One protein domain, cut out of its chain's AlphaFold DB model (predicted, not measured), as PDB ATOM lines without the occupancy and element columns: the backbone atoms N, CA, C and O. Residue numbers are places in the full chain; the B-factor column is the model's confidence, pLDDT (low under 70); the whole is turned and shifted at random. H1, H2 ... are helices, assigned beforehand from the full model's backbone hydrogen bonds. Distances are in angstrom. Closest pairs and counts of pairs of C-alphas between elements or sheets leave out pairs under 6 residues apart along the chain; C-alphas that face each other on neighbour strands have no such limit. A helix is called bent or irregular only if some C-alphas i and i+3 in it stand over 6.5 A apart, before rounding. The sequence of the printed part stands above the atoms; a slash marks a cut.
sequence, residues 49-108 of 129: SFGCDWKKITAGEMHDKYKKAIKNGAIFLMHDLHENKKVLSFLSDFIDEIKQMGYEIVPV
ATOM      1  N   SER A  49     -19.655   4.200  99.424       97.44
ATOM      2  CA  SER A  49     -18.447   5.029  99.450       97.44
ATOM      3  C   SER A  49     -18.282   5.848  98.173       97.44
ATOM      4  O   SER A  49     -17.678   6.918  98.205       97.44
ATOM      5  N   PHE A  50     -18.791   5.354  97.038       98.06
ATOM      6  CA  PHE A  50     -18.716   6.056  95.758       98.06
ATOM      7  C   PHE A  50     -19.897   5.722  94.835       98.06
ATOM      8  O   PHE A  50     -20.353   4.586  94.783       98.06
ATOM      9  N   GLY A  51     -20.388   6.724  94.108       96.12
ATOM     10  CA  GLY A  51     -21.440   6.593  93.102       96.12
ATOM     11  C   GLY A  51     -21.604   7.905  92.343       96.12
ATOM     12  O   GLY A  51     -21.431   8.989  92.913       96.12
ATOM     13  N   CYS A  52     -21.875   7.832  91.043       95.56
ATOM     14  CA  CYS A  52     -22.028   9.029  90.210       95.56
ATOM     15  C   CYS A  52     -22.880   8.816  88.955       95.56
ATOM     16  O   CYS A  52     -22.893   9.668  88.067       95.56
ATOM     17  N   ASP A  53     -23.585   7.695  88.861       93.00
ATOM     18  CA  ASP A  53     -24.242   7.255  87.636       93.00
ATOM     19  C   ASP A  53     -25.461   8.111  87.240       93.00
ATOM     20  O   ASP A  53     -25.767   8.243  86.053       93.00
ATOM     21  N   TRP A  54     -26.062   8.814  88.206       91.94
ATOM     22  CA  TRP A  54     -27.090   9.841  87.978       91.94
ATOM     23  C   TRP A  54     -26.555  11.136  87.342       91.94
ATOM     24  O   TRP A  54     -27.337  12.004  86.946       91.94
ATOM     25  N   LYS A  55     -25.230  11.322  87.246       92.31
ATOM     26  CA  LYS A  55     -24.646  12.538  86.662       92.31
ATOM     27  C   LYS A  55     -24.733  12.524  85.134       92.31
ATOM     28  O   LYS A  55     -24.593  11.488  84.479       92.31
ATOM     29  N   LYS A  56     -24.893  13.713  84.546       92.50
ATOM     30  CA  LYS A  56     -24.851  13.946  83.092       92.50
ATOM     31  C   LYS A  56     -23.402  13.976  82.579       92.50
ATOM     32  O   LYS A  56     -22.907  15.025  82.191       92.50
ATOM     33  N   ILE A  57     -22.734  12.827  82.639       94.44
ATOM     34  CA  ILE A  57     -21.380  12.580  82.113       94.44
ATOM     35  C   ILE A  57     -21.400  11.386  81.152       94.44
ATOM     36  O   ILE A  57     -22.351  10.590  81.179       94.44
ATOM     37  N   THR A  58     -20.366  11.271  80.320       95.44
ATOM     38  CA  THR A  58     -20.182  10.151  79.386       95.44
ATOM     39  C   THR A  58     -19.912   8.835  80.128       95.44
ATOM     40  O   THR A  58     -19.563   8.831  81.310       95.44
ATOM     41  N   ALA A  59     -20.077   7.700  79.438       95.06
ATOM     42  CA  ALA A  59     -19.765   6.386  80.002       95.06
ATOM     43  C   ALA A  59     -18.271   6.246  80.350       95.06
ATOM     44  O   ALA A  59     -17.955   5.765  81.432       95.06
ATOM     45  N   GLY A  60     -17.371   6.746  79.495       97.25
ATOM     46  CA  GLY A  60     -15.925   6.731  79.754       97.25
ATOM     47  C   GLY A  60     -15.532   7.566  80.975       97.25
ATOM     48  O   GLY A  60     -14.870   7.069  81.880       97.25
ATOM     49  N   GLU A  61     -16.030   8.804  81.085       97.31
ATOM     50  CA  GLU A  61     -15.785   9.632  82.278       97.31
ATOM     51  C   GLU A  61     -16.349   9.000  83.555       97.31
ATOM     52  O   GLU A  61     -15.813   9.202  84.648       97.31
ATOM     53  N   MET A  62     -17.471   8.288  83.441       97.31
ATOM     54  CA  MET A  62     -18.073   7.568  84.554       97.31
ATOM     55  C   MET A  62     -17.186   6.397  84.980       97.31
ATOM     56  O   MET A  62     -16.842   6.314  86.160       97.31
ATOM     57  N   HIS A  63     -16.776   5.553  84.031       97.94
ATOM     58  CA  HIS A  63     -15.872   4.424  84.249       97.94
ATOM     59  C   HIS A  63     -14.569   4.871  84.916       97.94
ATOM     60  O   HIS A  63     -14.236   4.366  85.989       97.94
ATOM     61  N   ASP A  64     -13.915   5.911  84.394       98.12
ATOM     62  CA  ASP A  64     -12.689   6.474  84.974       98.12
ATOM     63  C   ASP A  64     -12.863   6.902  86.435       98.12
ATOM     64  O   ASP A  64     -11.955   6.761  87.259       98.12
ATOM     65  N   LYS A  65     -14.030   7.457  86.779       98.25
ATOM     66  CA  LYS A  65     -14.321   7.872  88.155       98.25
ATOM     67  C   LYS A  65     -14.555   6.676  89.077       98.25
ATOM     68  O   LYS A  65     -14.068   6.721  90.205       98.25
ATOM     69  N   TYR A  66     -15.250   5.635  88.617       98.25
ATOM     70  CA  TYR A  66     -15.393   4.385  89.374       98.25
ATOM     71  C   TYR A  66     -14.037   3.708  89.584       98.25
ATOM     72  O   TYR A  66     -13.691   3.382  90.718       98.25
ATOM     73  N   LYS A  67     -13.228   3.597  88.526       97.88
ATOM     74  CA  LYS A  67     -11.886   3.005  88.564       97.88
ATOM     75  C   LYS A  67     -10.967   3.707  89.562       97.88
ATOM     76  O   LYS A  67     -10.329   3.059  90.384       97.88
ATOM     77  N   LYS A  68     -10.964   5.044  89.577       98.19
ATOM     78  CA  LYS A  68     -10.196   5.844  90.556       98.19
ATOM     79  C   LYS A  68     -10.667   5.681  92.003       98.19
ATOM     80  O   LYS A  68      -9.923   6.019  92.918       98.19
ATOM     81  N   ALA A  69     -11.898   5.223  92.214       98.12
ATOM     82  CA  ALA A  69     -12.472   5.019  93.537       98.12
ATOM     83  C   ALA A  69     -12.269   3.590  94.079       98.12
ATOM     84  O   ALA A  69     -12.695   3.318  95.204       98.12
ATOM     85  N   ILE A  70     -11.612   2.697  93.322       98.19
ATOM     86  CA  ILE A  70     -11.252   1.348  93.776       98.19
ATOM     87  C   ILE A  70     -10.272   1.438  94.948       98.19
ATOM     88  O   ILE A  70      -9.207   2.050  94.853       98.19
ATOM     89  N   LYS A  71     -10.655   0.810  96.061       97.56
ATOM     90  CA  LYS A  71      -9.851   0.618  97.272       97.56
ATOM     91  C   LYS A  71     -10.495  -0.453  98.154       97.56
ATOM     92  O   LYS A  71     -11.687  -0.732  98.012       97.56
ATOM     93  N   ASN A  72      -9.739  -0.978  99.119       97.56
ATOM     94  CA  ASN A  72     -10.273  -1.883 100.141       97.56
ATOM     95  C   ASN A  72     -11.491  -1.261 100.845       97.56
ATOM     96  O   ASN A  72     -11.453  -0.097 101.254       97.56
ATOM     97  N   GLY A  73     -12.567  -2.041 100.978       96.38
ATOM     98  CA  GLY A  73     -13.798  -1.599 101.637       96.38
ATOM     99  C   GLY A  73     -14.701  -0.684 100.800       96.38
ATOM    100  O   GLY A  73     -15.638  -0.104 101.348       96.38
ATOM    101  N   ALA A  74     -14.435  -0.497  99.502       97.94
ATOM    102  CA  ALA A  74     -15.304   0.313  98.652       97.94
ATOM    103  C   ALA A  74     -16.686  -0.343  98.457       97.94
ATOM    104  O   ALA A  74     -16.791  -1.510  98.096       97.94
ATOM    105  N   ILE A  75     -17.750   0.445  98.635       98.19
ATOM    106  CA  ILE A  75     -19.135   0.088  98.304       98.19
ATOM    107  C   ILE A  75     -19.582   1.008  97.168       98.19
ATOM    108  O   ILE A  75     -19.737   2.219  97.368       98.19
ATOM    109  N   PHE A  76     -19.790   0.443  95.980       98.00
ATOM    110  CA  PHE A  76     -20.207   1.192  94.796       98.00
ATOM    111  C   PHE A  76     -21.736   1.265  94.680       98.00
ATOM    112  O   PHE A  76     -22.428   0.252  94.756       98.00
ATOM    113  N   LEU A  77     -22.273   2.474  94.496       97.00
ATOM    114  CA  LEU A  77     -23.679   2.705  94.158       97.00
ATOM    115  C   LEU A  77     -23.827   2.807  92.643       97.00
ATOM    116  O   LEU A  77     -23.276   3.723  92.043       97.00
ATOM    117  N   MET A  78     -24.627   1.918  92.066       95.44
ATOM    118  CA  MET A  78     -25.065   1.947  90.672       95.44
ATOM    119  C   MET A  78     -26.580   1.704  90.640       95.44
ATOM    120  O   MET A  78     -27.084   0.906  91.430       95.44
ATOM    121  N   HIS A  79     -27.301   2.394  89.761       94.12
ATOM    122  CA  HIS A  79     -28.742   2.262  89.564       94.12
ATOM    123  C   HIS A  79     -29.038   1.531  88.252       94.12
ATOM    124  O   HIS A  79     -28.391   1.768  87.230       94.12
ATOM    125  N   ASP A  80     -30.073   0.700  88.280       87.44
ATOM    126  CA  ASP A  80     -30.649  -0.020  87.141       87.44
ATOM    127  C   ASP A  80     -31.826   0.730  86.484       87.44
ATOM    128  O   ASP A  80     -32.304   0.336  85.417       87.44
ATOM    129  N   LEU A  81     -32.272   1.840  87.086       78.94
ATOM    130  CA  LEU A  81     -33.373   2.659  86.584       78.94
ATOM    131  C   LEU A  81     -33.145   3.074  85.118       78.94
ATOM    132  O   LEU A  81     -32.084   3.585  84.758       78.94
ATOM    133  N   HIS A  82     -34.184   2.904  84.295       72.56
ATOM    134  CA  HIS A  82     -34.193   3.226  82.861       72.56
ATOM    135  C   HIS A  82     -33.104   2.523  82.039       72.56
ATOM    136  O   HIS A  82     -32.616   3.111  81.074       72.56
ATOM    137  N   GLU A  83     -32.735   1.290  82.415       70.19
ATOM    138  CA  GLU A  83     -31.675   0.522  81.753       70.19
ATOM    139  C   GLU A  83     -30.408   1.367  81.640       70.19
ATOM    140  O   GLU A  83     -30.051   1.760  80.537       70.19
ATOM    141  N   ASN A  84     -29.772   1.738  82.755       81.38
ATOM    142  CA  ASN A  84     -28.662   2.692  82.763       81.38
ATOM    143  C   ASN A  84     -27.512   2.285  81.810       81.38
ATOM    144  O   ASN A  84     -26.520   1.673  82.211       81.38
ATOM    145  N   LYS A  85     -27.644   2.655  80.527       87.25
ATOM    146  CA  LYS A  85     -26.851   2.109  79.415       87.25
ATOM    147  C   LYS A  85     -25.383   2.453  79.566       87.25
ATOM    148  O   LYS A  85     -24.531   1.718  79.089       87.25
ATOM    149  N   LYS A  86     -25.101   3.553  80.268       90.69
ATOM    150  CA  LYS A  86     -23.747   3.987  80.602       90.69
ATOM    151  C   LYS A  86     -23.068   3.022  81.564       90.69
ATOM    152  O   LYS A  86     -21.922   2.685  81.329       90.69
ATOM    153  N   VAL A  87     -23.749   2.582  82.624       92.88
ATOM    154  CA  VAL A  87     -23.185   1.580  83.545       92.88
ATOM    155  C   VAL A  87     -23.053   0.244  82.826       92.88
ATOM    156  O   VAL A  87     -21.987  -0.363  82.847       92.88
ATOM    157  N   LEU A  88     -24.104  -0.172  82.112       93.00
ATOM    158  CA  LEU A  88     -24.104  -1.434  81.371       93.00
ATOM    159  C   LEU A  88     -22.979  -1.516  80.329       93.00
ATOM    160  O   LEU A  88     -22.457  -2.601  80.102       93.00
ATOM    161  N   SER A  89     -22.569  -0.392  79.730       94.62
ATOM    162  CA  SER A  89     -21.512  -0.389  78.715       94.62
ATOM    163  C   SER A  89     -20.102  -0.634  79.255       94.62
ATOM    164  O   SER A  89     -19.236  -0.949  78.452       94.62
ATOM    165  N   PHE A  90     -19.846  -0.458  80.559       95.75
ATOM    166  CA  PHE A  90     -18.508  -0.673  81.142       95.75
ATOM    167  C   PHE A  90     -18.484  -1.676  82.303       95.75
ATOM    168  O   PHE A  90     -17.407  -2.020  82.777       95.75
ATOM    169  N   LEU A  91     -19.639  -2.140  82.798       96.12
ATOM    170  CA  LEU A  91     -19.710  -2.954  84.018       96.12
ATOM    171  C   LEU A  91     -18.867  -4.236  83.937       96.12
ATOM    172  O   LEU A  91     -18.215  -4.578  84.919       96.12
ATOM    173  N   SER A  92     -18.859  -4.916  82.783       96.88
ATOM    174  CA  SER A  92     -18.045  -6.124  82.581       96.88
ATOM    175  C   SER A  92     -16.554  -5.815  82.723       96.88
ATOM    176  O   SER A  92     -15.884  -6.407  83.564       96.88
ATOM    177  N   ASP A  93     -16.065  -4.823  81.977       97.69
ATOM    178  CA  ASP A  93     -14.660  -4.408  82.011       97.69
ATOM    179  C   ASP A  93     -14.254  -3.944  83.415       97.69
ATOM    180  O   ASP A  93     -13.185  -4.287  83.909       97.69
ATOM    181  N   PHE A  94     -15.132  -3.214  84.105       98.00
ATOM    182  CA  PHE A  94     -14.881  -2.755  85.468       98.00
ATOM    183  C   PHE A  94     -14.783  -3.908  86.478       98.00
ATOM    184  O   PHE A  94     -13.936  -3.863  87.370       98.00
ATOM    185  N   ILE A  95     -15.602  -4.957  86.341       98.12
ATOM    186  CA  ILE A  95     -15.485  -6.173  87.163       98.12
ATOM    187  C   ILE A  95     -14.138  -6.864  86.913       98.12
ATOM    188  O   ILE A  95     -13.480  -7.279  87.871       98.12
ATOM    189  N   ASP A  96     -13.717  -6.969  85.653       98.19
ATOM    190  CA  ASP A  96     -12.439  -7.587  85.294       98.19
ATOM    191  C   ASP A  96     -11.250  -6.772  85.810       98.19
ATOM    192  O   ASP A  96     -10.306  -7.339  86.359       98.19
ATOM    193  N   GLU A  97     -11.315  -5.443  85.727       97.94
ATOM    194  CA  GLU A  97     -10.312  -4.539  86.292       97.94
ATOM    195  C   GLU A  97     -10.179  -4.697  87.813       97.94
ATOM    196  O   GLU A  97      -9.058  -4.798  88.315       97.94
ATOM    197  N   ILE A  98     -11.297  -4.768  88.549       98.25
ATOM    198  CA  ILE A  98     -11.286  -4.999  90.006       98.25
ATOM    199  C   ILE A  98     -10.543  -6.302  90.328       98.25
ATOM    200  O   ILE A  98      -9.652  -6.311  91.182       98.25
ATOM    201  N   LYS A  99     -10.861  -7.385  89.607       98.12
ATOM    202  CA  LYS A  99     -10.225  -8.697  89.796       98.12
ATOM    203  C   LYS A  99      -8.740  -8.682  89.432       98.12
ATOM    204  O   LYS A  99      -7.924  -9.216  90.178       98.12
ATOM    205  N   GLN A 100      -8.366  -8.045  88.321       98.19
ATOM    206  CA  GLN A 100      -6.967  -7.917  87.885       98.19
ATOM    207  C   GLN A 100      -6.115  -7.120  88.878       98.19
ATOM    208  O   GLN A 100      -4.923  -7.381  89.020       98.19
ATOM    209  N   MET A 101      -6.723  -6.171  89.591       97.62
ATOM    210  CA  MET A 101      -6.073  -5.419  90.665       97.62
ATOM    211  C   MET A 101      -5.943  -6.217  91.978       97.62
ATOM    212  O   MET A 101      -5.394  -5.692  92.945       97.62
ATOM    213  N   GLY A 102      -6.420  -7.466  92.021       98.06
ATOM    214  CA  GLY A 102      -6.322  -8.351  93.183       98.06
ATOM    215  C   GLY A 102      -7.416  -8.148  94.232       98.06
ATOM    216  O   GLY A 102      -7.258  -8.613  95.358       98.06
ATOM    217  N   TYR A 103      -8.504  -7.453  93.890       98.31
ATOM    218  CA  TYR A 103      -9.654  -7.292  94.777       98.31
ATOM    219  C   TYR A 103     -10.708  -8.367  94.524       98.31
ATOM    220  O   TYR A 103     -10.889  -8.851  93.405       98.31
ATOM    221  N   GLU A 104     -11.469  -8.664  95.571       97.38
ATOM    222  CA  GLU A 104     -12.644  -9.520  95.512       97.38
ATOM    223  C   GLU A 104     -13.926  -8.682  95.582       97.38
ATOM    224  O   GLU A 104     -13.995  -7.675  96.292       97.38
ATOM    225  N   ILE A 105     -14.946  -9.093  94.826       97.62
ATOM    226  CA  ILE A 105     -16.282  -8.497  94.882       97.62
ATOM    227  C   ILE A 105     -17.149  -9.410  95.736       97.62
ATOM    228  O   ILE A 105     -17.502 -10.506  95.306       97.62
ATOM    229  N   VAL A 106     -17.515  -8.924  96.916       96.12
ATOM    230  CA  VAL A 106     -18.311  -9.662  97.899       96.12
ATOM    231  C   VAL A 106     -19.629  -8.940  98.198       96.12
ATOM    232  O   VAL A 106     -19.737  -7.725  97.978       96.12
ATOM    233  N   PRO A 107     -20.650  -9.643  98.716       95.00
ATOM    234  CA  PRO A 107     -21.831  -9.003  99.276       95.00
ATOM    235  C   PRO A 107     -21.470  -7.998 100.378       95.00
ATOM    236  O   PRO A 107     -20.527  -8.179 101.144       95.00
ATOM    237  N   VAL A 108     -22.276  -6.943 100.518       93.94
ATOM    238  CA  VAL A 108     -22.077  -5.923 101.566       93.94
ATOM    239  C   VAL A 108     -22.121  -6.525 102.975       93.94
ATOM    240  O   VAL A 108     -21.413  -6.054 103.862       93.94
TER     241      VAL A 108
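Overview. This is residues 49 to 108 of the 129 residues of an uncharacterized protein of Endomicrobium trichonymphae (UniProt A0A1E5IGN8). Two helices of equal residue count, H1 and H3, run side by side the same way, with extended chain that bears no named strand, residues 49 to 53 and 74 to 79, running along one side of the pair, while residues 103 to 108, after H3, run crosswise to the helices toward that same side. The short helix H2 packs on the first end of H1, and a tight link leads from it into H3. The printed part has 60 residues with three named helices, in the order H1, H2, H3, and no named strand. The class is all helix, though under half of the residues, 24 of 60, are in named elements. The whole is compact, with a radius of gyration of the C-alphas of 11.2 A, and the C-alphas span 30 by 21 by 17 A along their three main axes.

Arrangement. H1, residues 59 to 68, is close to H3, residues 91 to 100, but not clearly touching it, with 2 pairs of C-alphas within 8 A. Their closest C-alphas are those of Lys 67 and Phe 94, 7.2 A apart, and their centres are 12.0 A apart. Their lines stand at a shallow tilt of 25 degrees, and they run the same way. H1 touches H2, residues 85 to 88, with 5 pairs of C-alphas within 8 A. The closest C-alphas of this pair are those of Ala 59 and Lys 86, 4.7 A apart. H2 and H3 meet only through their link. In H1 and H3 every O i to N i+4 pair is within hydrogen-bond range, while H2, with 4 residues, is too short for such a pair and its one O i to N i+3 pair is not within range.

Along the chain. H1 runs from Ala 59, with its C-alpha at (-19.765, 6.386, 80.002), to Lys 68, with its C-alpha at (-10.196, 5.844, 90.556), 14.3 A from first to last C-alpha. H3 runs from Leu 91 to Gln 100, 14.2 A, and its last C-alpha is at (-6.967, -7.917, 87.885). H2 runs from Lys 85 to Leu 88, 4.9 A. None of the helices is bent or irregular.

Size, cuts and confidence. The two C-alphas farthest apart are those of His 82 and Gly 102, at 31.9 A. The C-alphas of Ser 49 and Val 108, the first and last printed, are 11.7 A apart. The printed part has no cut. The link from H1 to H2 is long, residues 69 to 84, and its C-alphas lie 6 to 17 A from the mean of the C-alphas. The link from H2 to H3, 2 residues, is tight. The mean pLDDT of the printed part is 94.8, and no printed residue is under 70.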